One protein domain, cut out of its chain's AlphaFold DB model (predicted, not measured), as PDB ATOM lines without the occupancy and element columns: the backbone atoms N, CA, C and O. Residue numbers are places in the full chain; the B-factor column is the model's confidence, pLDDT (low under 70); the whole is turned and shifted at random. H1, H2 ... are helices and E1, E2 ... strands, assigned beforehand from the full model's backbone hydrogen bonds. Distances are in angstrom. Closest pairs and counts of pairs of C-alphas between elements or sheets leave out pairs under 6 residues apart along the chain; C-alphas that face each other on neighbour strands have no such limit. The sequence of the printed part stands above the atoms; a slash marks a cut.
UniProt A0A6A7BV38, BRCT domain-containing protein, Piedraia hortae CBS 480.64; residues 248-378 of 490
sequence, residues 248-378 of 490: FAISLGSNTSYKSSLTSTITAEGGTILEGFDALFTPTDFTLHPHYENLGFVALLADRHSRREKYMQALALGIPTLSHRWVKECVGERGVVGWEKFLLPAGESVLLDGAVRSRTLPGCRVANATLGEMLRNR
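What this domain is: This is residues 248 to 378 of the 490 residues of the protein "BRCT domain-containing protein" of Piedraia hortae CBS 480.64 (UniProt A0A6A7BV38). A small, twisted sheet of four parallel strands, in the order E2, E1, E3, E4, forms the core, with H1 over one face and H2 over the other. The hairpin of E5 and E6 is an arm at one end, H3 follows E4 near H1, and short H4 ends near H2, while a long loop, residues 275 to 297, links E2 to E3. The printed part has 131 residues with four named helices and six named strands, in the order E1, H1, E2, E3, H2, E4, H3, E5, E6, H4; the class is mixed, helices and strands, with under half of the residues in named elements. The whole is compact, with a radius of gyration of the C-alphas of 14.7 A and spans of 43 by 38 by 28 A.

How they stand to each other: Strand E1, residues 248 to 251, is an inner strand. Helix H1, residues 256 to 268, leads to edge strand E2, residues 272 to 274, parallel to E1; N 274 and O 248 are 2.9 A apart, within hydrogen-bond range. E1, H1 and E2 form a strand-helix-strand unit, two parallel neighbour strands with a helix between, and its crossover is right-handed. H1 is on the sheet at a height of 9.4 A, along the strands at 5 degrees to E1 on the local plane; the closest C-alphas of H1 and E2 are those of Thr 263 and Ile 273, 7.0 A apart. Strand E3, residues 298 to 302, is parallel to E1, with N 301 and O 249 2.8 A apart. Helix H2, residues 309 to 317, and edge strand E4, residues 321 to 323, complete a second right-handed unit with E3; N 322 and O 300 are 2.8 A apart. H2 is on the opposite face from H1, making three layers, at a height of 9.2 A and slantwise to E3 at 37 degrees on the local plane; the C-alphas of Leu 300 and Ala 314 are the closest of E3 and H2, at 6.6 A. Helix H3, residues 325 to 333, is only just not on the sheet, with 4 pairs of C-alphas within 10 A; it is close but not clearly touching H1, Ile 266 and Val 327 having the closest C-alphas, 7.5 A apart. Strands E5, residues 347 to 349, and E6, residues 355 to 357, form an antiparallel hairpin, with N 357 and O 347 2.8 A apart. Helix H4, residues 371 to 376, is close but not clearly touching H2; the closest C-alphas are those of Leu 317 and Leu 375, 6.2 A apart. In H1, H2, H3 and H4 every O i to N i+4 pair is within hydrogen-bond range.

Where its parts are: E1 begins with C-alpha 248 at (-28.904, -47.524, -13.039). H1 is 18.3 A long from first to last C-alpha, E3 13.3 A, H2 12.2 A and H3 12.3 A. H4 ends with C-alpha 376 at (-33.516, -51.313, -30.847).

The domain as a whole: The C-alphas of Ala 268 and Asp 353 are the two farthest apart, at 43.3 A. The printed part has no cut; the links E2 to E3, H3 to E5 and E6 to H4 are long. The mean pLDDT of the printed part is 90.9, and residues 254 and 363 are under 70.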
ATOM      1  N   PHE A 248     -27.670 -47.877 -13.736       97.44
ATOM      2  CA  PHE A 248     -28.904 -47.524 -13.039       97.44
ATOM      3  C   PHE A 248     -29.052 -46.020 -12.854       97.44
ATOM      4  O   PHE A 248     -28.203 -45.371 -12.241       97.44
ATOM      5  N   ALA A 249     -30.181 -45.471 -13.295       97.06
ATOM      6  CA  ALA A 249     -30.650 -44.184 -12.791       97.06
ATOM      7  C   ALA A 249     -31.463 -44.407 -11.505       97.06
ATOM      8  O   ALA A 249     -32.136 -45.429 -11.361       97.06
ATOM      9  N   ILE A 250     -31.448 -43.450 -10.572       95.50
ATOM     10  CA  ILE A 250     -32.225 -43.535  -9.322       95.50
ATOM     11  C   ILE A 250     -33.155 -42.322  -9.189       95.50
ATOM     12  O   ILE A 250     -32.703 -41.175  -9.221       95.50
ATOM     13  N   SER A 251     -34.454 -42.578  -8.993       92.69
ATOM     14  CA  SER A 251     -35.505 -41.572  -8.777       92.69
ATOM     15  C   SER A 251     -36.454 -42.014  -7.657       92.69
ATOM     16  O   SER A 251     -37.463 -42.665  -7.909       92.69
ATOM     17  N   LEU A 252     -36.148 -41.624  -6.416       89.31
ATOM     18  CA  LEU A 252     -36.904 -41.993  -5.208       89.31
ATOM     19  C   LEU A 252     -37.618 -40.785  -4.584       89.31
ATOM     20  O   LEU A 252     -37.145 -39.647  -4.681       89.31
ATOM     21  N   GLY A 253     -38.748 -41.001  -3.916       71.12
ATOM     22  CA  GLY A 253     -39.414 -40.012  -3.073       71.12
ATOM     23  C   GLY A 253     -38.595 -39.674  -1.825       71.12
ATOM     24  O   GLY A 253     -38.521 -40.483  -0.907       71.12
ATOM     25  N   SER A 254     -37.980 -38.482  -1.819       67.12
ATOM     26  CA  SER A 254     -37.441 -37.727  -0.660       67.12
ATOM     27  C   SER A 254     -36.468 -38.418   0.320       67.12
ATOM     28  O   SER A 254     -35.941 -37.753   1.210       67.12
ATOM     29  N   ASN A 255     -36.146 -39.701   0.161       74.94
ATOM     30  CA  ASN A 255     -35.267 -40.439   1.067       74.94
ATOM     31  C   ASN A 255     -33.799 -40.419   0.594       74.94
ATOM     32  O   ASN A 255     -33.287 -41.389   0.029       74.94
ATOM     33  N   THR A 256     -33.124 -39.288   0.814       79.81
ATOM     34  CA  THR A 256     -31.741 -39.047   0.361       79.81
ATOM     35  C   THR A 256     -30.728 -40.028   0.955       79.81
ATOM     36  O   THR A 256     -29.877 -40.529   0.226       79.81
ATOM     37  N   SER A 257     -30.823 -40.359   2.249       83.81
ATOM     38  CA  SER A 257     -29.898 -41.315   2.878       83.81
ATOM     39  C   SER A 257     -30.048 -42.718   2.288       83.81
ATOM     40  O   SER A 257     -29.047 -43.379   2.020       83.81
ATOM     41  N   TYR A 258     -31.280 -43.141   1.989       87.88
ATOM     42  CA  TYR A 258     -31.530 -44.400   1.296       87.88
ATOM     43  C   TYR A 258     -31.098 -44.377  -0.181       87.88
ATOM     44  O   TYR A 258     -30.588 -45.396  -0.647       87.88
ATOM     45  N   LYS A 259     -31.206 -43.236  -0.900       90.38
ATOM     46  CA  LYS A 259     -30.565 -43.065  -2.228       90.38
ATOM     47  C   LYS A 259     -29.069 -43.353  -2.105       90.38
ATOM     48  O   LYS A 259     -28.577 -44.212  -2.823       90.38
ATOM     49  N   SER A 260     -28.372 -42.703  -1.169       91.25
ATOM     50  CA  SER A 260     -26.926 -42.886  -0.985       91.25
ATOM     51  C   SER A 260     -26.550 -44.329  -0.648       91.25
ATOM     52  O   SER A 260     -25.631 -44.865  -1.257       91.25
ATOM     53  N   SER A 261     -27.273 -45.000   0.258       93.06
ATOM     54  CA  SER A 261     -27.023 -46.421   0.544       93.06
ATOM     55  C   SER A 261     -27.223 -47.310  -0.687       93.06
ATOM     56  O   SER A 261     -26.407 -48.194  -0.924       93.06
ATOM     57  N   LEU A 262     -28.273 -47.065  -1.481       94.00
ATOM     58  CA  LEU A 262     -28.559 -47.818  -2.705       94.00
ATOM     59  C   LEU A 262     -27.477 -47.599  -3.776       94.00
ATOM     60  O   LEU A 262     -26.993 -48.576  -4.340       94.00
ATOM     61  N   THR A 263     -27.054 -46.348  -3.995       95.12
ATOM     62  CA  THR A 263     -25.896 -45.987  -4.832       95.12
ATOM     63  C   THR A 263     -24.660 -46.782  -4.406       95.12
ATOM     64  O   THR A 263     -24.088 -47.497  -5.223       95.12
ATOM     65  N   SER A 264     -24.287 -46.734  -3.121       95.25
ATOM     66  CA  SER A 264     -23.108 -47.444  -2.610       95.25
ATOM     67  C   SER A 264     -23.200 -48.963  -2.775       95.25
ATOM     68  O   SER A 264     -22.197 -49.586  -3.105       95.25
ATOM     69  N   THR A 265     -24.379 -49.572  -2.587       95.56
ATOM     70  CA  THR A 265     -24.579 -51.011  -2.841       95.56
ATOM     71  C   THR A 265     -24.358 -51.360  -4.313       95.56
ATOM     72  O   THR A 265     -23.664 -52.328  -4.607       95.56
ATOM     73  N   ILE A 266     -24.910 -50.570  -5.237       96.00
ATOM     74  CA  ILE A 266     -24.791 -50.822  -6.679       96.00
ATOM     75  C   ILE A 266     -23.337 -50.672  -7.140       96.00
ATOM     76  O   ILE A 266     -22.825 -51.555  -7.824       96.00
ATOM     77  N   THR A 267     -22.652 -49.602  -6.726       95.50
ATOM     78  CA  THR A 267     -21.248 -49.357  -7.092       95.50
ATOM     79  C   THR A 267     -20.292 -50.376  -6.464       95.50
ATOM     80  O   THR A 267     -19.340 -50.787  -7.123       95.50
ATOM     81  N   ALA A 268     -20.545 -50.837  -5.233       93.62
ATOM     82  CA  ALA A 268     -19.755 -51.905  -4.610       93.62
ATOM     83  C   ALA A 268     -19.872 -53.239  -5.371       93.62
ATOM     84  O   ALA A 268     -18.886 -53.956  -5.515       93.62
ATOM     85  N   GLU A 269     -21.053 -53.525  -5.921       94.62
ATOM     86  CA  GLU A 269     -21.325 -54.667  -6.803       94.62
ATOM     87  C   GLU A 269     -21.005 -54.378  -8.288       94.62
ATOM     88  O   GLU A 269     -21.464 -55.085  -9.185       94.62
ATOM     89  N   GLY A 270     -20.193 -53.353  -8.576       92.12
ATOM     90  CA  GLY A 270     -19.645 -53.081  -9.910       92.12
ATOM     91  C   GLY A 270     -20.596 -52.424 -10.916       92.12
ATOM     92  O   GLY A 270     -20.236 -52.326 -12.088       92.12
ATOM     93  N   GLY A 271     -21.776 -51.971 -10.483       94.31
ATOM     94  CA  GLY A 271     -22.757 -51.282 -11.324       94.31
ATOM     95  C   GLY A 271     -22.513 -49.775 -11.450       94.31
ATOM     96  O   GLY A 271     -22.137 -49.091 -10.492       94.31
ATOM     97  N   THR A 272     -22.771 -49.239 -12.642       94.44
ATOM     98  CA  THR A 272     -22.676 -47.808 -12.954       94.44
ATOM     99  C   THR A 272     -23.929 -47.058 -12.494       94.44
ATOM    100  O   THR A 272     -25.044 -47.575 -12.570       94.44
ATOM    101  N   ILE A 273     -23.770 -45.810 -12.047       95.94
ATOM    102  CA  ILE A 273     -24.885 -44.922 -11.700       95.94
ATOM    103  C   ILE A 273     -24.969 -43.790 -12.721       95.94
ATOM    104  O   ILE A 273     -23.977 -43.115 -12.985       95.94
ATOM    105  N   LEU A 274     -26.163 -43.586 -13.275       93.25
ATOM    106  CA  LEU A 274     -26.474 -42.522 -14.226       93.25
ATOM    107  C   LEU A 274     -27.221 -41.397 -13.502       93.25
ATOM    108  O   LEU A 274     -28.248 -41.641 -12.857       93.25
ATOM    109  N   GLU A 275     -26.758 -40.152 -13.634       89.75
ATOM    110  CA  GLU A 275     -27.552 -39.008 -13.170       89.75
ATOM    111  C   GLU A 275     -28.673 -38.622 -14.147       89.75
ATOM    112  O   GLU A 275     -29.669 -38.061 -13.708       89.75
ATOM    113  N   GLY A 276     -28.621 -39.049 -15.406       88.94
ATOM    114  CA  GLY A 276     -29.721 -38.932 -16.364       88.94
ATOM    115  C   GLY A 276     -29.550 -39.938 -17.499       88.94
ATOM    116  O   GLY A 276     -28.448 -40.451 -17.698       88.94
ATOM    117  N   PHE A 277     -30.625 -40.266 -18.220       94.31
ATOM    118  CA  PHE A 277     -30.511 -41.097 -19.426       94.31
ATOM    119  C   PHE A 277     -30.123 -40.277 -20.663       94.31
ATOM    120  O   PHE A 277     -29.656 -40.844 -21.643       94.31
ATOM    121  N   ASP A 278     -30.252 -38.953 -20.593       90.62
ATOM    122  CA  ASP A 278     -29.644 -37.979 -21.505       90.62
ATOM    123  C   ASP A 278     -28.131 -38.182 -21.656       90.62
ATOM    124  O   ASP A 278     -27.639 -38.216 -22.780       90.62
ATOM    125  N   ALA A 279     -27.420 -38.451 -20.558       89.56
ATOM    126  CA  ALA A 279     -25.985 -38.728 -20.560       89.56
ATOM    127  C   ALA A 279     -25.564 -39.978 -21.365       89.56
ATOM    128  O   ALA A 279     -24.375 -40.149 -21.618       89.56
ATOM    129  N   LEU A 280     -26.499 -40.848 -21.777       89.50
ATOM    130  CA  LEU A 280     -26.200 -41.979 -22.665       89.50
ATOM    131  C   LEU A 280     -26.040 -41.562 -24.138       89.50
ATOM    132  O   LEU A 280     -25.486 -42.337 -24.914       89.50
ATOM    133  N   PHE A 281     -26.523 -40.381 -24.537       91.56
ATOM    134  CA  PHE A 281     -26.649 -39.981 -25.940       91.56
ATOM    135  C   PHE A 281     -25.829 -38.737 -26.287       91.56
ATOM    136  O   PHE A 281     -25.609 -37.855 -25.457       91.56
ATOM    137  N   THR A 282     -25.423 -38.626 -27.551       86.75
ATOM    138  CA  THR A 282     -24.878 -37.378 -28.095       86.75
ATOM    139  C   THR A 282     -25.992 -36.319 -28.222       86.75
ATOM    140  O   THR A 282     -27.033 -36.589 -28.831       86.75
ATOM    141  N   PRO A 283     -25.821 -35.086 -27.695       75.94
ATOM    142  CA  PRO A 283     -26.862 -34.050 -27.777       75.94
ATOM    143  C   PRO A 283     -27.198 -33.583 -29.203       75.94
ATOM    144  O   PRO A 283     -28.264 -33.017 -29.432       75.94
ATOM    145  N   THR A 284     -26.283 -33.783 -30.153       75.44
ATOM    146  CA  THR A 284     -26.359 -33.321 -31.546       75.44
ATOM    147  C   THR A 284     -27.265 -34.185 -32.422       75.44
ATOM    148  O   THR A 284     -28.130 -33.677 -33.137       75.44
ATOM    149  N   ASP A 285     -27.058 -35.494 -32.361       80.56
ATOM    150  CA  ASP A 285     -27.528 -36.485 -33.333       80.56
ATOM    151  C   ASP A 285     -28.279 -37.654 -32.673       80.56
ATOM    152  O   ASP A 285     -28.870 -38.475 -33.371       80.56
ATOM    153  N   PHE A 286     -28.346 -37.684 -31.335       87.69
ATOM    154  CA  PHE A 286     -29.062 -38.695 -30.552       87.69
ATOM    155  C   PHE A 286     -28.553 -40.131 -30.782       87.69
ATOM    156  O   PHE A 286     -29.299 -41.104 -30.633       87.69
ATOM    157  N   THR A 287     -27.275 -40.294 -31.132       89.06
ATOM    158  CA  THR A 287     -26.639 -41.614 -31.174       89.06
ATOM    159  C   THR A 287     -26.203 -42.036 -29.774       89.06
ATOM    160  O   THR A 287     -25.997 -41.207 -28.884       89.06
ATOM    161  N   LEU A 288     -26.123 -43.350 -29.545       88.75
ATOM    162  CA  LEU A 288     -25.614 -43.897 -28.291       88.75
ATOM    163  C   LEU A 288     -24.124 -43.553 -28.184       88.75
ATOM    164  O   LEU A 288     -23.353 -43.878 -29.081       88.75
ATOM    165  N   HIS A 289     -23.717 -42.893 -27.102       88.00
ATOM    166  CA  HIS A 289     -22.333 -42.465 -26.932       88.00
ATOM    167  C   HIS A 289     -21.403 -43.698 -26.815       88.00
ATOM    168  O   HIS A 289     -21.690 -44.562 -25.980       88.00
ATOM    169  N   PRO A 290     -20.276 -43.787 -27.560       84.19
ATOM    170  CA  PRO A 290     -19.489 -45.025 -27.703       84.19
ATOM    171  C   PRO A 290     -19.045 -45.702 -26.398       84.19
ATOM    172  O   PRO A 290     -18.943 -46.924 -26.319       84.19
ATOM    173  N   HIS A 291     -18.854 -44.921 -25.330       84.56
ATOM    174  CA  HIS A 291     -18.562 -45.435 -23.985       84.56
ATOM    175  C   HIS A 291     -19.617 -46.427 -23.447       84.56
ATOM    176  O   HIS A 291     -19.295 -47.260 -22.603       84.56
ATOM    177  N   TYR A 292     -20.858 -46.361 -23.943       87.94
ATOM    178  CA  TYR A 292     -21.988 -47.189 -23.518       87.94
ATOM    179  C   TYR A 292     -22.451 -48.207 -24.575       87.94
ATOM    180  O   TYR A 292     -23.434 -48.904 -24.337       87.94
ATOM    181  N   GLU A 293     -21.770 -48.352 -25.718       82.69
ATOM    182  CA  GLU A 293     -22.141 -49.345 -26.750       82.69
ATOM    183  C   GLU A 293     -22.120 -50.784 -26.221       82.69
ATOM    184  O   GLU A 293     -23.019 -51.573 -26.501       82.69
ATOM    185  N   ASN A 294     -21.105 -51.105 -25.416       84.38
ATOM    186  CA  ASN A 294     -20.929 -52.420 -24.800       84.38
ATOM    187  C   ASN A 294     -21.715 -52.581 -23.486       84.38
ATOM    188  O   ASN A 294     -21.611 -53.628 -22.844       84.38
ATOM    189  N   LEU A 295     -22.472 -51.560 -23.066       90.44
ATOM    190  CA  LEU A 295     -23.213 -51.581 -21.811       90.44
ATOM    191  C   LEU A 295     -24.329 -52.630 -21.869       90.44
ATOM    192  O   LEU A 295     -25.073 -52.723 -22.847       90.44
ATOM    193  N   GLY A 296     -24.429 -53.426 -20.807       93.38
ATOM    194  CA  GLY A 296     -25.406 -54.495 -20.674       93.38
ATOM    195  C   GLY A 296     -26.788 -53.980 -20.274       93.38
ATOM    196  O   GLY A 296     -27.356 -53.080 -20.894       93.38
ATOM    197  N   PHE A 297     -27.347 -54.557 -19.212       94.69
ATOM    198  CA  PHE A 297     -28.671 -54.189 -18.721       94.69
ATOM    199  C   PHE A 297     -28.701 -52.781 -18.113       94.69
ATOM    200  O   PHE A 297     -27.861 -52.418 -17.287       94.69
ATOM    201  N   VAL A 298     -29.729 -52.010 -18.467       96.25
ATOM    202  CA  VAL A 298     -29.967 -50.671 -17.921       96.25
ATOM    203  C   VAL A 298     -31.377 -50.586 -17.349       96.25
ATOM    204  O   VAL A 298     -32.328 -51.044 -17.978       96.25
ATOM    205  N   ALA A 299     -31.529 -49.986 -16.166       97.00
ATOM    206  CA  ALA A 299     -32.828 -49.812 -15.515       97.00
ATOM    207  C   ALA A 299     -32.951 -48.470 -14.776       97.00
ATOM    208  O   ALA A 299     -31.968 -47.876 -14.330       97.00
ATOM    209  N   LEU A 300     -34.187 -48.007 -14.583       97.56
ATOM    210  CA  LEU A 300     -34.498 -46.970 -13.599       97.56
ATOM    211  C   LEU A 300     -34.910 -47.633 -12.285       97.56
ATOM    212  O   LEU A 300     -35.773 -48.506 -12.282       97.56
ATOM    213  N   LEU A 301     -34.361 -47.168 -11.166       97.50
ATOM    214  CA  LEU A 301     -34.760 -47.587  -9.825       97.50
ATOM    215  C   LEU A 301     -35.622 -46.509  -9.166       97.50
ATOM    216  O   LEU A 301     -35.162 -45.391  -8.913       97.50
ATOM    217  N   ALA A 302     -36.866 -46.863  -8.857       95.56
ATOM    218  CA  ALA A 302     -37.838 -45.983  -8.218       95.56
ATOM    219  C   ALA A 302     -38.601 -46.684  -7.077       95.56
ATOM    220  O   ALA A 302     -38.372 -47.851  -6.745       95.56
ATOM    221  N   ASP A 303     -39.478 -45.927  -6.425       93.06
ATOM    222  CA  ASP A 303     -40.379 -46.356  -5.353       93.06
ATOM    223  C   ASP A 303     -41.826 -46.536  -5.842       93.06
ATOM    224  O   ASP A 303     -42.493 -47.490  -5.439       93.06
ATOM    225  N   ARG A 304     -42.299 -45.653  -6.730       93.56
ATOM    226  CA  ARG A 304     -43.602 -45.716  -7.416       93.56
ATOM    227  C   ARG A 304     -43.479 -45.213  -8.862       93.56
ATOM    228  O   ARG A 304     -42.428 -44.715  -9.264       93.56
ATOM    229  N   HIS A 305     -44.569 -45.313  -9.627       94.12
ATOM    230  CA  HIS A 305     -44.681 -44.621 -10.911       94.12
ATOM    231  C   HIS A 305     -44.590 -43.097 -10.724       94.12
ATOM    232  O   HIS A 305     -44.937 -42.580  -9.659       94.12
ATOM    233  N   SER A 306     -44.110 -42.357 -11.726       93.94
ATOM    234  CA  SER A 306     -43.884 -40.917 -11.566       93.94
ATOM    235  C   SER A 306     -43.876 -40.142 -12.882       93.94
ATOM    236  O   SER A 306     -43.475 -40.662 -13.917       93.94
ATOM    237  N   ARG A 307     -44.229 -38.852 -12.821       93.31
ATOM    238  CA  ARG A 307     -44.093 -37.884 -13.929       93.31
ATOM    239  C   ARG A 307     -42.764 -37.105 -13.898       93.31
ATOM    240  O   ARG A 307     -42.625 -36.078 -14.549       93.31
ATOM    241  N   ARG A 308     -41.785 -37.574 -13.113       91.94
ATOM    242  CA  ARG A 308     -40.420 -37.014 -13.055       91.94
ATOM    243  C   ARG A 308     -39.642 -37.318 -14.332       91.94
ATOM    244  O   ARG A 308     -39.815 -38.385 -14.916       91.94
ATOM    245  N   GLU A 309     -38.712 -36.433 -14.682       92.44
ATOM    246  CA  GLU A 309     -37.863 -36.527 -15.877       92.44
ATOM    247  C   GLU A 309     -37.239 -37.911 -16.079       92.44
ATOM    248  O   GLU A 309     -37.583 -38.573 -17.052       92.44
ATOM    249  N   LYS A 310     -36.426 -38.411 -15.136       94.94
ATOM    250  CA  LYS A 310     -35.768 -39.730 -15.260       94.94
ATOM    251  C   LYS A 310     -36.763 -40.886 -15.488       94.94
ATOM    252  O   LYS A 310     -36.404 -41.894 -16.087       94.94
ATOM    253  N   TYR A 311     -38.015 -40.739 -15.037       96.25
ATOM    254  CA  TYR A 311     -39.093 -41.709 -15.261       96.25
ATOM    255  C   TYR A 311     -39.654 -41.623 -16.683       96.25
ATOM    256  O   TYR A 311     -39.744 -42.634 -17.374       96.25
ATOM    257  N   MET A 312     -39.961 -40.413 -17.155       95.62
ATOM    258  CA  MET A 312     -40.411 -40.184 -18.531       95.62
ATOM    259  C   MET A 312     -39.314 -40.523 -19.556       95.62
ATOM    260  O   MET A 312     -39.616 -41.129 -20.580       95.62
ATOM    261  N   GLN A 313     -38.044 -40.226 -19.254       95.56
ATOM    262  CA  GLN A 313     -36.881 -40.634 -20.049       95.56
ATOM    263  C   GLN A 313     -36.812 -42.164 -20.195       95.56
ATOM    264  O   GLN A 313     -36.737 -42.665 -21.314       95.56
ATOM    265  N   ALA A 314     -36.897 -42.916 -19.087       96.12
ATOM    266  CA  ALA A 314     -36.891 -44.380 -19.129       96.12
ATOM    267  C   ALA A 314     -38.043 -44.933 -19.987       96.12
ATOM    268  O   ALA A 314     -37.822 -45.777 -20.856       96.12
ATOM    269  N   LEU A 315     -39.255 -44.389 -19.818       95.44
ATOM    270  CA  LEU A 315     -40.418 -44.747 -20.633       95.44
ATOM    271  C   LEU A 315     -40.231 -44.421 -22.123       95.44
ATOM    272  O   LEU A 315     -40.703 -45.189 -22.962       95.44
ATOM    273  N   ALA A 316     -39.560 -43.326 -22.479       95.00
ATOM    274  CA  ALA A 316     -39.306 -42.966 -23.876       95.00
ATOM    275  C   ALA A 316     -38.233 -43.859 -24.530       95.00
ATOM    276  O   ALA A 316     -38.268 -44.098 -25.735       95.00
ATOM    277  N   LEU A 317     -37.309 -44.393 -23.728       94.88
ATOM    278  CA  LEU A 317     -36.249 -45.307 -24.164       94.88
ATOM    279  C   LEU A 317     -36.630 -46.797 -24.089       94.88
ATOM    280  O   LEU A 317     -35.853 -47.637 -24.530       94.88
ATOM    281  N   GLY A 318     -37.801 -47.142 -23.542       94.00
ATOM    282  CA  GLY A 318     -38.194 -48.539 -23.302       94.00
ATOM    283  C   GLY A 318     -37.418 -49.217 -22.163       94.00
ATOM    284  O   GLY A 318     -37.446 -50.439 -22.039       94.00
ATOM    285  N   ILE A 319     -36.729 -48.434 -21.330       95.38
ATOM    286  CA  ILE A 319     -35.916 -48.914 -20.210       95.38
ATOM    287  C   ILE A 319     -36.836 -49.338 -19.049       95.38
ATOM    288  O   ILE A 319     -37.736 -48.578 -18.678       95.38
ATOM    289  N   PRO A 320     -36.624 -50.519 -18.435       95.44
ATOM    290  CA  PRO A 320     -37.458 -51.003 -17.342       95.44
ATOM    291  C   PRO A 320     -37.381 -50.098 -16.107       95.44
ATOM    292  O   PRO A 320     -36.312 -49.806 -15.565       95.44
ATOM    293  N   THR A 321     -38.555 -49.682 -15.635       95.88
ATOM    294  CA  THR A 321     -38.746 -48.875 -14.427       95.88
ATOM    295  C   THR A 321     -39.022 -49.795 -13.242       95.88
ATOM    296  O   THR A 321     -40.158 -50.202 -13.010       95.88
ATOM    297  N   LEU A 322     -37.977 -50.182 -12.515       96.56
ATOM    298  CA  LEU A 322     -38.031 -51.198 -11.467       96.56
ATOM    299  C   LEU A 322     -38.190 -50.594 -10.071       96.56
ATOM    300  O   LEU A 322     -37.651 -49.533  -9.745       96.56
ATOM    301  N   SER A 323     -38.845 -51.343  -9.187       96.00
ATOM    302  CA  SER A 323     -38.735 -51.111  -7.754       96.00
ATOM    303  C   SER A 323     -37.289 -51.320  -7.308       96.00
ATOM    304  O   SER A 323     -36.689 -52.364  -7.572       96.00
ATOM    305  N   HIS A 324     -36.765 -50.392  -6.505       94.12
ATOM    306  CA  HIS A 324     -35.461 -50.513  -5.838       94.12
ATOM    307  C   HIS A 324     -35.292 -51.794  -4.979       94.12
ATOM    308  O   HIS A 324     -34.237 -52.013  -4.383       94.12
ATOM    309  N   ARG A 325     -36.350 -52.599  -4.795       94.81
ATOM    310  CA  ARG A 325     -36.295 -53.908  -4.130       94.81
ATOM    311  C   ARG A 325     -35.545 -54.954  -4.965       94.81
ATOM    312  O   ARG A 325     -34.898 -55.798  -4.359       94.81
ATOM    313  N   TRP A 326     -35.545 -54.849  -6.299       96.50
ATOM    314  CA  TRP A 326     -34.839 -55.785  -7.191       96.50
ATOM    315  C   TRP A 326     -33.342 -55.894  -6.857       96.50
ATOM    316  O   TRP A 326     -32.832 -56.994  -6.665       96.50
ATOM    317  N   VAL A 327     -32.665 -54.754  -6.661       96.19
ATOM    318  CA  VAL A 327     -31.246 -54.691  -6.251       96.19
ATOM    319  C   VAL A 327     -31.003 -55.432  -4.934       96.19
ATOM    320  O   VAL A 327     -30.046 -56.191  -4.812       96.19
ATOM    321  N   LYS A 328     -31.886 -55.241  -3.942       93.69
ATOM    322  CA  LYS A 328     -31.782 -55.909  -2.636       93.69
ATOM    323  C   LYS A 328     -31.966 -57.419  -2.736       93.69
ATOM    324  O   LYS A 328     -31.307 -58.145  -2.000       93.69
ATOM    325  N   GLU A 329     -32.852 -57.878  -3.613       95.62
ATOM    326  CA  GLU A 329     -33.090 -59.308  -3.806       95.62
ATOM    327  C   GLU A 329     -31.930 -59.963  -4.562       95.62
ATOM    328  O   GLU A 329     -31.454 -61.004  -4.122       95.62
ATOM    329  N   CYS A 330     -31.363 -59.293  -5.575       94.62
ATOM    330  CA  CYS A 330     -30.150 -59.767  -6.248       94.62
ATOM    331  C   CYS A 330     -28.976 -59.949  -5.268       94.62
ATOM    332  O   CYS A 330     -28.351 -61.007  -5.222       94.62
ATOM    333  N   VAL A 331     -28.707 -58.936  -4.435       94.19
ATOM    334  CA  VAL A 331     -27.652 -58.994  -3.405       94.19
ATOM    335  C   VAL A 331     -27.947 -60.068  -2.351       94.19
ATOM    336  O   VAL A 331     -27.030 -60.752  -1.899       94.19
ATOM    337  N   GLY A 332     -29.219 -60.255  -1.980       93.69
ATOM    338  CA  GLY A 332     -29.650 -61.285  -1.032       93.69
ATOM    339  C   GLY A 332     -29.485 -62.716  -1.554       93.69
ATOM    340  O   GLY A 332     -29.040 -63.583  -0.805       93.69
ATOM    341  N   GLU A 333     -29.791 -62.957  -2.830       92.50
ATOM    342  CA  GLU A 333     -29.631 -64.260  -3.494       92.50
ATOM    343  C   GLU A 333     -28.212 -64.488  -4.053       92.50
ATOM    344  O   GLU A 333     -27.902 -65.582  -4.520       92.50
ATOM    345  N   ARG A 334     -27.327 -63.479  -3.977       90.88
ATOM    346  CA  ARG A 334     -25.980 -63.460  -4.585       90.88
ATOM    347  C   ARG A 334     -25.984 -63.745  -6.096       90.88
ATOM    348  O   ARG A 334     -25.027 -64.300  -6.633       90.88
ATOM    349  N   GLY A 335     -27.050 -63.345  -6.782       91.50
ATOM    350  CA  GLY A 335     -27.263 -63.607  -8.201       91.50
ATOM    351  C   GLY A 335     -28.299 -62.664  -8.799       91.50
ATOM    352  O   GLY A 335     -29.061 -62.017  -8.088       91.50
ATOM    353  N   VAL A 336     -28.317 -62.552 -10.123       91.81
ATOM    354  CA  VAL A 336     -29.154 -61.575 -10.829       91.81
ATOM    355  C   VAL A 336     -30.545 -62.163 -11.081       91.81
ATOM    356  O   VAL A 336     -30.710 -63.027 -11.942       91.81
ATOM    357  N   VAL A 337     -31.549 -61.710 -10.322       92.44
ATOM    358  CA  VAL A 337     -32.918 -62.258 -10.383       92.44
ATOM    359  C   VAL A 337     -33.756 -61.639 -11.509       92.44
ATOM    360  O   VAL A 337     -33.493 -60.522 -11.959       92.44
ATOM    361  N   GLY A 338     -34.818 -62.337 -11.930       90.88
ATOM    362  CA  GLY A 338     -35.813 -61.805 -12.872       90.88
ATOM    363  C   GLY A 338     -36.439 -60.497 -12.372       90.88
ATOM    364  O   GLY A 338     -36.874 -60.401 -11.219       90.88
ATOM    365  N   TRP A 339     -36.441 -59.472 -13.224       93.19
ATOM    366  CA  TRP A 339     -36.871 -58.110 -12.897       93.19
ATOM    367  C   TRP A 339     -38.380 -57.890 -13.049       93.19
ATOM    368  O   TRP A 339     -38.921 -56.921 -12.515       93.19
ATOM    369  N   GLU A 340     -39.075 -58.792 -13.735       92.06
ATOM    370  CA  GLU A 340     -40.460 -58.649 -14.182       92.06
ATOM    371  C   GLU A 340     -41.421 -58.443 -13.003       92.06
ATOM    372  O   GLU A 340     -42.282 -57.564 -13.038       92.06
ATOM    373  N   LYS A 341     -41.207 -59.172 -11.896       92.44
ATOM    374  CA  LYS A 341     -41.986 -59.054 -10.646       92.44
ATOM    375  C   LYS A 341     -41.753 -57.747  -9.867       92.44
ATOM    376  O   LYS A 341     -42.415 -57.513  -8.858       92.44
ATOM    377  N   PHE A 342     -40.816 -56.907 -10.312       95.12
ATOM    378  CA  PHE A 342     -40.501 -55.600  -9.726       95.12
ATOM    379  C   PHE A 342     -40.826 -54.429 -10.658       95.12
ATOM    380  O   PHE A 342     -40.593 -53.284 -10.263       95.12
ATOM    381  N   LEU A 343     -41.328 -54.682 -11.873       95.25
ATOM    382  CA  LEU A 343     -41.682 -53.630 -12.820       95.25
ATOM    383  C   LEU A 343     -42.800 -52.748 -12.238       95.25
ATOM    384  O   LEU A 343     -43.854 -53.231 -11.825       95.25
ATOM    385  N   LEU A 344     -42.555 -51.443 -12.197       96.06
ATOM    386  CA  LEU A 344     -43.513 -50.439 -11.751       96.06
ATOM    387  C   LEU A 344     -44.442 -50.032 -12.909       96.06
ATOM    388  O   LEU A 344     -44.031 -50.093 -14.070       96.06
ATOM    389  N   PRO A 345     -45.675 -49.567 -12.627       96.75
ATOM    390  CA  PRO A 345     -46.560 -49.033 -13.659       96.75
ATOM    391  C   PRO A 345     -45.928 -47.864 -14.426       96.75
ATOM    392  O   PRO A 345     -45.098 -47.132 -13.889       96.75
ATOM    393  N   ALA A 346     -46.348 -47.641 -15.668       95.56
ATOM    394  CA  ALA A 346     -45.890 -46.506 -16.464       95.56
ATOM    395  C   ALA A 346     -46.415 -45.176 -15.895       95.56
ATOM    396  O   ALA A 346     -45.662 -44.212 -15.782       95.56
ATOM    397  N   GLY A 347     -47.676 -45.131 -15.457       96.38
ATOM    398  CA  GLY A 347     -48.227 -43.957 -14.782       96.38
ATOM    399  C   GLY A 347     -49.749 -43.911 -14.738       96.38
ATOM    400  O   GLY A 347     -50.433 -44.865 -15.100       96.38
ATOM    401  N   GLU A 348     -50.262 -42.776 -14.279       95.81
ATOM    402  CA  GLU A 348     -51.686 -42.461 -14.176       95.81
ATOM    403  C   GLU A 348     -52.199 -41.821 -15.475       95.81
ATOM    404  O   GLU A 348     -51.703 -40.762 -15.895       95.81
ATOM    405  N   SER A 349     -53.177 -42.461 -16.124       94.06
ATOM    406  CA  SER A 349     -53.731 -41.982 -17.389       94.06
ATOM    407  C   SER A 349     -54.987 -41.136 -17.187       94.06
ATOM    408  O   SER A 349     -56.020 -41.624 -16.733       94.06
ATOM    409  N   VAL A 350     -54.911 -39.866 -17.594       90.94
ATOM    410  CA  VAL A 350     -56.043 -38.920 -17.572       90.94
ATOM    411  C   VAL A 350     -57.112 -39.324 -18.594       90.94
ATOM    412  O   VAL A 350     -58.284 -39.032 -18.405       90.94
ATOM    413  N   LEU A 351     -56.719 -40.046 -19.649       88.38
ATOM    414  CA  LEU A 351     -57.611 -40.532 -20.711       88.38
ATOM    415  C   LEU A 351     -58.410 -41.784 -20.319       88.38
ATOM    416  O   LEU A 351     -59.200 -42.283 -21.113       88.38
ATOM    417  N   LEU A 352     -58.160 -42.312 -19.121       90.50
ATOM    418  CA  LEU A 352     -58.818 -43.481 -18.541       90.50
ATOM    419  C   LEU A 352     -59.248 -43.162 -17.096       90.50
ATOM    420  O   LEU A 352     -59.060 -43.980 -16.199       90.50
ATOM    421  N   ASP A 353     -59.728 -41.936 -16.862       89.94
ATOM    422  CA  ASP A 353     -60.266 -41.444 -15.582       89.94
ATOM    423  C   ASP A 353     -59.352 -41.675 -14.357       89.94
ATOM    424  O   ASP A 353     -59.804 -41.987 -13.255       89.94
ATOM    425  N   GLY A 354     -58.036 -41.531 -14.547       91.38
ATOM    426  CA  GLY A 354     -57.031 -41.733 -13.497       91.38
ATOM    427  C   GLY A 354     -56.557 -43.185 -13.344       91.38
ATOM    428  O   GLY A 354     -55.840 -43.507 -12.395       91.38
ATOM    429  N   ALA A 355     -56.913 -44.091 -14.261       95.00
ATOM    430  CA  ALA A 355     -56.452 -45.474 -14.205       95.00
ATOM    431  C   ALA A 355     -54.919 -45.571 -14.317       95.00
ATOM    432  O   ALA A 355     -54.286 -45.051 -15.243       95.00
ATOM    433  N   VAL A 356     -54.315 -46.305 -13.381       96.06
ATOM    434  CA  VAL A 356     -52.874 -46.582 -13.368       96.06
ATOM    435  C   VAL A 356     -52.558 -47.679 -14.385       96.06
ATOM    436  O   VAL A 356     -52.989 -48.823 -14.251       96.06
ATOM    437  N   ARG A 357     -51.779 -47.330 -15.408       94.38
ATOM    438  CA  ARG A 357     -51.398 -48.205 -16.521       94.38
ATOM    439  C   ARG A 357     -49.975 -48.724 -16.352       94.38
ATOM    440  O   ARG A 357     -49.064 -47.966 -16.028       94.38
ATOM    441  N   SER A 358     -49.777 -50.007 -16.640       91.81
ATOM    442  CA  SER A 358     -48.461 -50.629 -16.833       91.81
ATOM    443  C   SER A 358     -48.214 -50.856 -18.323       91.81
ATOM    444  O   SER A 358     -49.153 -51.184 -19.054       91.81
ATOM    445  N   ARG A 359     -46.960 -50.716 -18.769       82.81
ATOM    446  CA  ARG A 359     -46.553 -51.076 -20.132       82.81
ATOM    447  C   ARG A 359     -46.019 -52.509 -20.152       82.81
ATOM    448  O   ARG A 359     -45.241 -52.885 -19.279       82.81
ATOM    449  N   THR A 360     -46.395 -53.279 -21.167       80.50
ATOM    450  CA  THR A 360     -45.699 -54.522 -21.518       80.50
ATOM    451  C   THR A 360     -44.347 -54.156 -22.124       80.50
ATOM    452  O   THR A 360     -44.304 -53.437 -23.117       80.50
ATOM    453  N   LEU A 361     -43.250 -54.629 -21.538       83.62
ATOM    454  CA  LEU A 361     -41.915 -54.527 -22.132       83.62
ATOM    455  C   LEU A 361     -41.516 -55.889 -22.723       83.62
ATOM    456  O   LEU A 361     -41.914 -56.916 -22.163       83.62
ATOM    457  N   PRO A 362     -40.715 -55.938 -23.805       76.19
ATOM    458  CA  PRO A 362     -40.121 -57.184 -24.276       76.19
ATOM    459  C   PRO A 362     -39.298 -57.844 -23.160       76.19
ATOM    460  O   PRO A 362     -38.395 -57.228 -22.590       76.19
ATOM    461  N   GLY A 363     -39.614 -59.098 -22.830       69.69
ATOM    462  CA  GLY A 363     -38.924 -59.838 -21.773       69.69
ATOM    463  C   GLY A 363     -37.463 -60.099 -22.142       69.69
ATOM    464  O   GLY A 363     -37.184 -60.904 -23.029       69.69
ATOM    465  N   CYS A 364     -36.530 -59.435 -21.458       75.50
ATOM    466  CA  CYS A 364     -35.092 -59.581 -21.672       75.50
ATOM    467  C   CYS A 364     -34.412 -60.206 -20.445       75.50
ATOM    468  O   CYS A 364     -34.603 -59.770 -19.308       75.50
ATOM    469  N   ARG A 365     -33.586 -61.236 -20.670       81.62
ATOM    470  CA  ARG A 365     -32.774 -61.849 -19.611       81.62
ATOM    471  C   ARG A 365     -31.576 -60.956 -19.313       81.62
ATOM    472  O   ARG A 365     -30.709 -60.813 -20.168       81.62
ATOM    473  N   VAL A 366     -31.504 -60.433 -18.089       84.75
ATOM    474  CA  VAL A 366     -30.471 -59.482 -17.628       84.75
ATOM    475  C   VAL A 366     -29.046 -59.910 -17.998       84.75
ATOM    476  O   VAL A 366     -28.277 -59.095 -18.490       84.75
ATOM    477  N   ALA A 367     -28.715 -61.195 -17.827       82.12
ATOM    478  CA  ALA A 367     -27.385 -61.750 -18.106       82.12
ATOM    479  C   ALA A 367     -26.936 -61.658 -19.581       82.12
ATOM    480  O   ALA A 367     -25.741 -61.730 -19.854       82.12
ATOM    481  N   ASN A 368     -27.877 -61.501 -20.518       84.25
ATOM    482  CA  ASN A 368     -27.623 -61.415 -21.959       84.25
ATOM    483  C   ASN A 368     -28.134 -60.090 -22.559       84.25
ATOM    484  O   ASN A 368     -28.106 -59.932 -23.774       84.25
ATOM    485  N   ALA A 369     -28.666 -59.172 -21.749       88.12
ATOM    486  CA  ALA A 369     -29.261 -57.936 -22.243       88.12
ATOM    487  C   ALA A 369     -28.173 -56.913 -22.585       88.12
ATOM    488  O   ALA A 369     -27.328 -56.620 -21.740       88.12
ATOM    489  N   THR A 370     -28.231 -56.333 -23.784       91.56
ATOM    490  CA  THR A 370     -27.405 -55.185 -24.183       91.56
ATOM    491  C   THR A 370     -28.259 -53.927 -24.324       91.56
ATOM    492  O   THR A 370     -29.396 -53.990 -24.806       91.56
ATOM    493  N   LEU A 371     -27.716 -52.762 -23.963       92.31
ATOM    494  CA  LEU A 371     -28.410 -51.483 -24.127       92.31
ATOM    495  C   LEU A 371     -28.772 -51.235 -25.601       92.31
ATOM    496  O   LEU A 371     -29.870 -50.763 -25.894       92.31
ATOM    497  N   GLY A 372     -27.897 -51.619 -26.535       91.25
ATOM    498  CA  GLY A 372     -28.154 -51.524 -27.974       91.25
ATOM    499  C   GLY A 372     -29.391 -52.310 -28.430       91.25
ATOM    500  O   GLY A 372     -30.176 -51.802 -29.230       91.25
ATOM    501  N   GLU A 373     -29.620 -53.516 -27.907       89.00
ATOM    502  CA  GLU A 373     -30.825 -54.304 -28.211       89.00
ATOM    503  C   GLU A 373     -32.065 -53.781 -27.485       89.00
ATOM    504  O   GLU A 373     -33.131 -53.700 -28.096       89.00
ATOM    505  N   MET A 374     -31.938 -53.368 -26.220       90.94
ATOM    506  CA  MET A 374     -33.035 -52.745 -25.468       90.94
ATOM    507  C   MET A 374     -33.546 -51.484 -26.183       90.94
ATOM    508  O   MET A 374     -34.751 -51.313 -26.358       90.94
ATOM    509  N   LEU A 375     -32.632 -50.648 -26.688       92.00
ATOM    510  CA  LEU A 375     -32.962 -49.460 -27.475       92.00
ATOM    511  C   LEU A 375     -33.493 -49.791 -28.877       92.00
ATOM    512  O   LEU A 375     -34.324 -49.036 -29.382       92.00
ATOM    513  N   ARG A 376     -33.042 -50.880 -29.516       90.06
ATOM    514  CA  ARG A 376     -33.516 -51.313 -30.847       90.06
ATOM    515  C   ARG A 376     -34.931 -51.894 -30.805       90.06
ATOM    516  O   ARG A 376     -35.702 -51.670 -31.733       90.06
ATOM    517  N   ASN A 377     -35.266 -52.608 -29.733       87.75
ATOM    518  CA  ASN A 377     -36.528 -53.331 -29.570       87.75
ATOM    519  C   ASN A 377     -37.651 -52.479 -28.939       87.75
ATOM    520  O   ASN A 377     -38.704 -53.018 -28.606       87.75
ATOM    521  N   ARG A 378     -37.438 -51.166 -28.751       90.69
ATOM    522  CA  ARG A 378     -38.426 -50.243 -28.167       90.69
ATOM    523  C   ARG A 378     -39.443 -49.733 -29.192       90.69
ATOM    524  O   ARG A 378     -39.124 -49.539 -30.368       90.69
TER     525      ARG A 378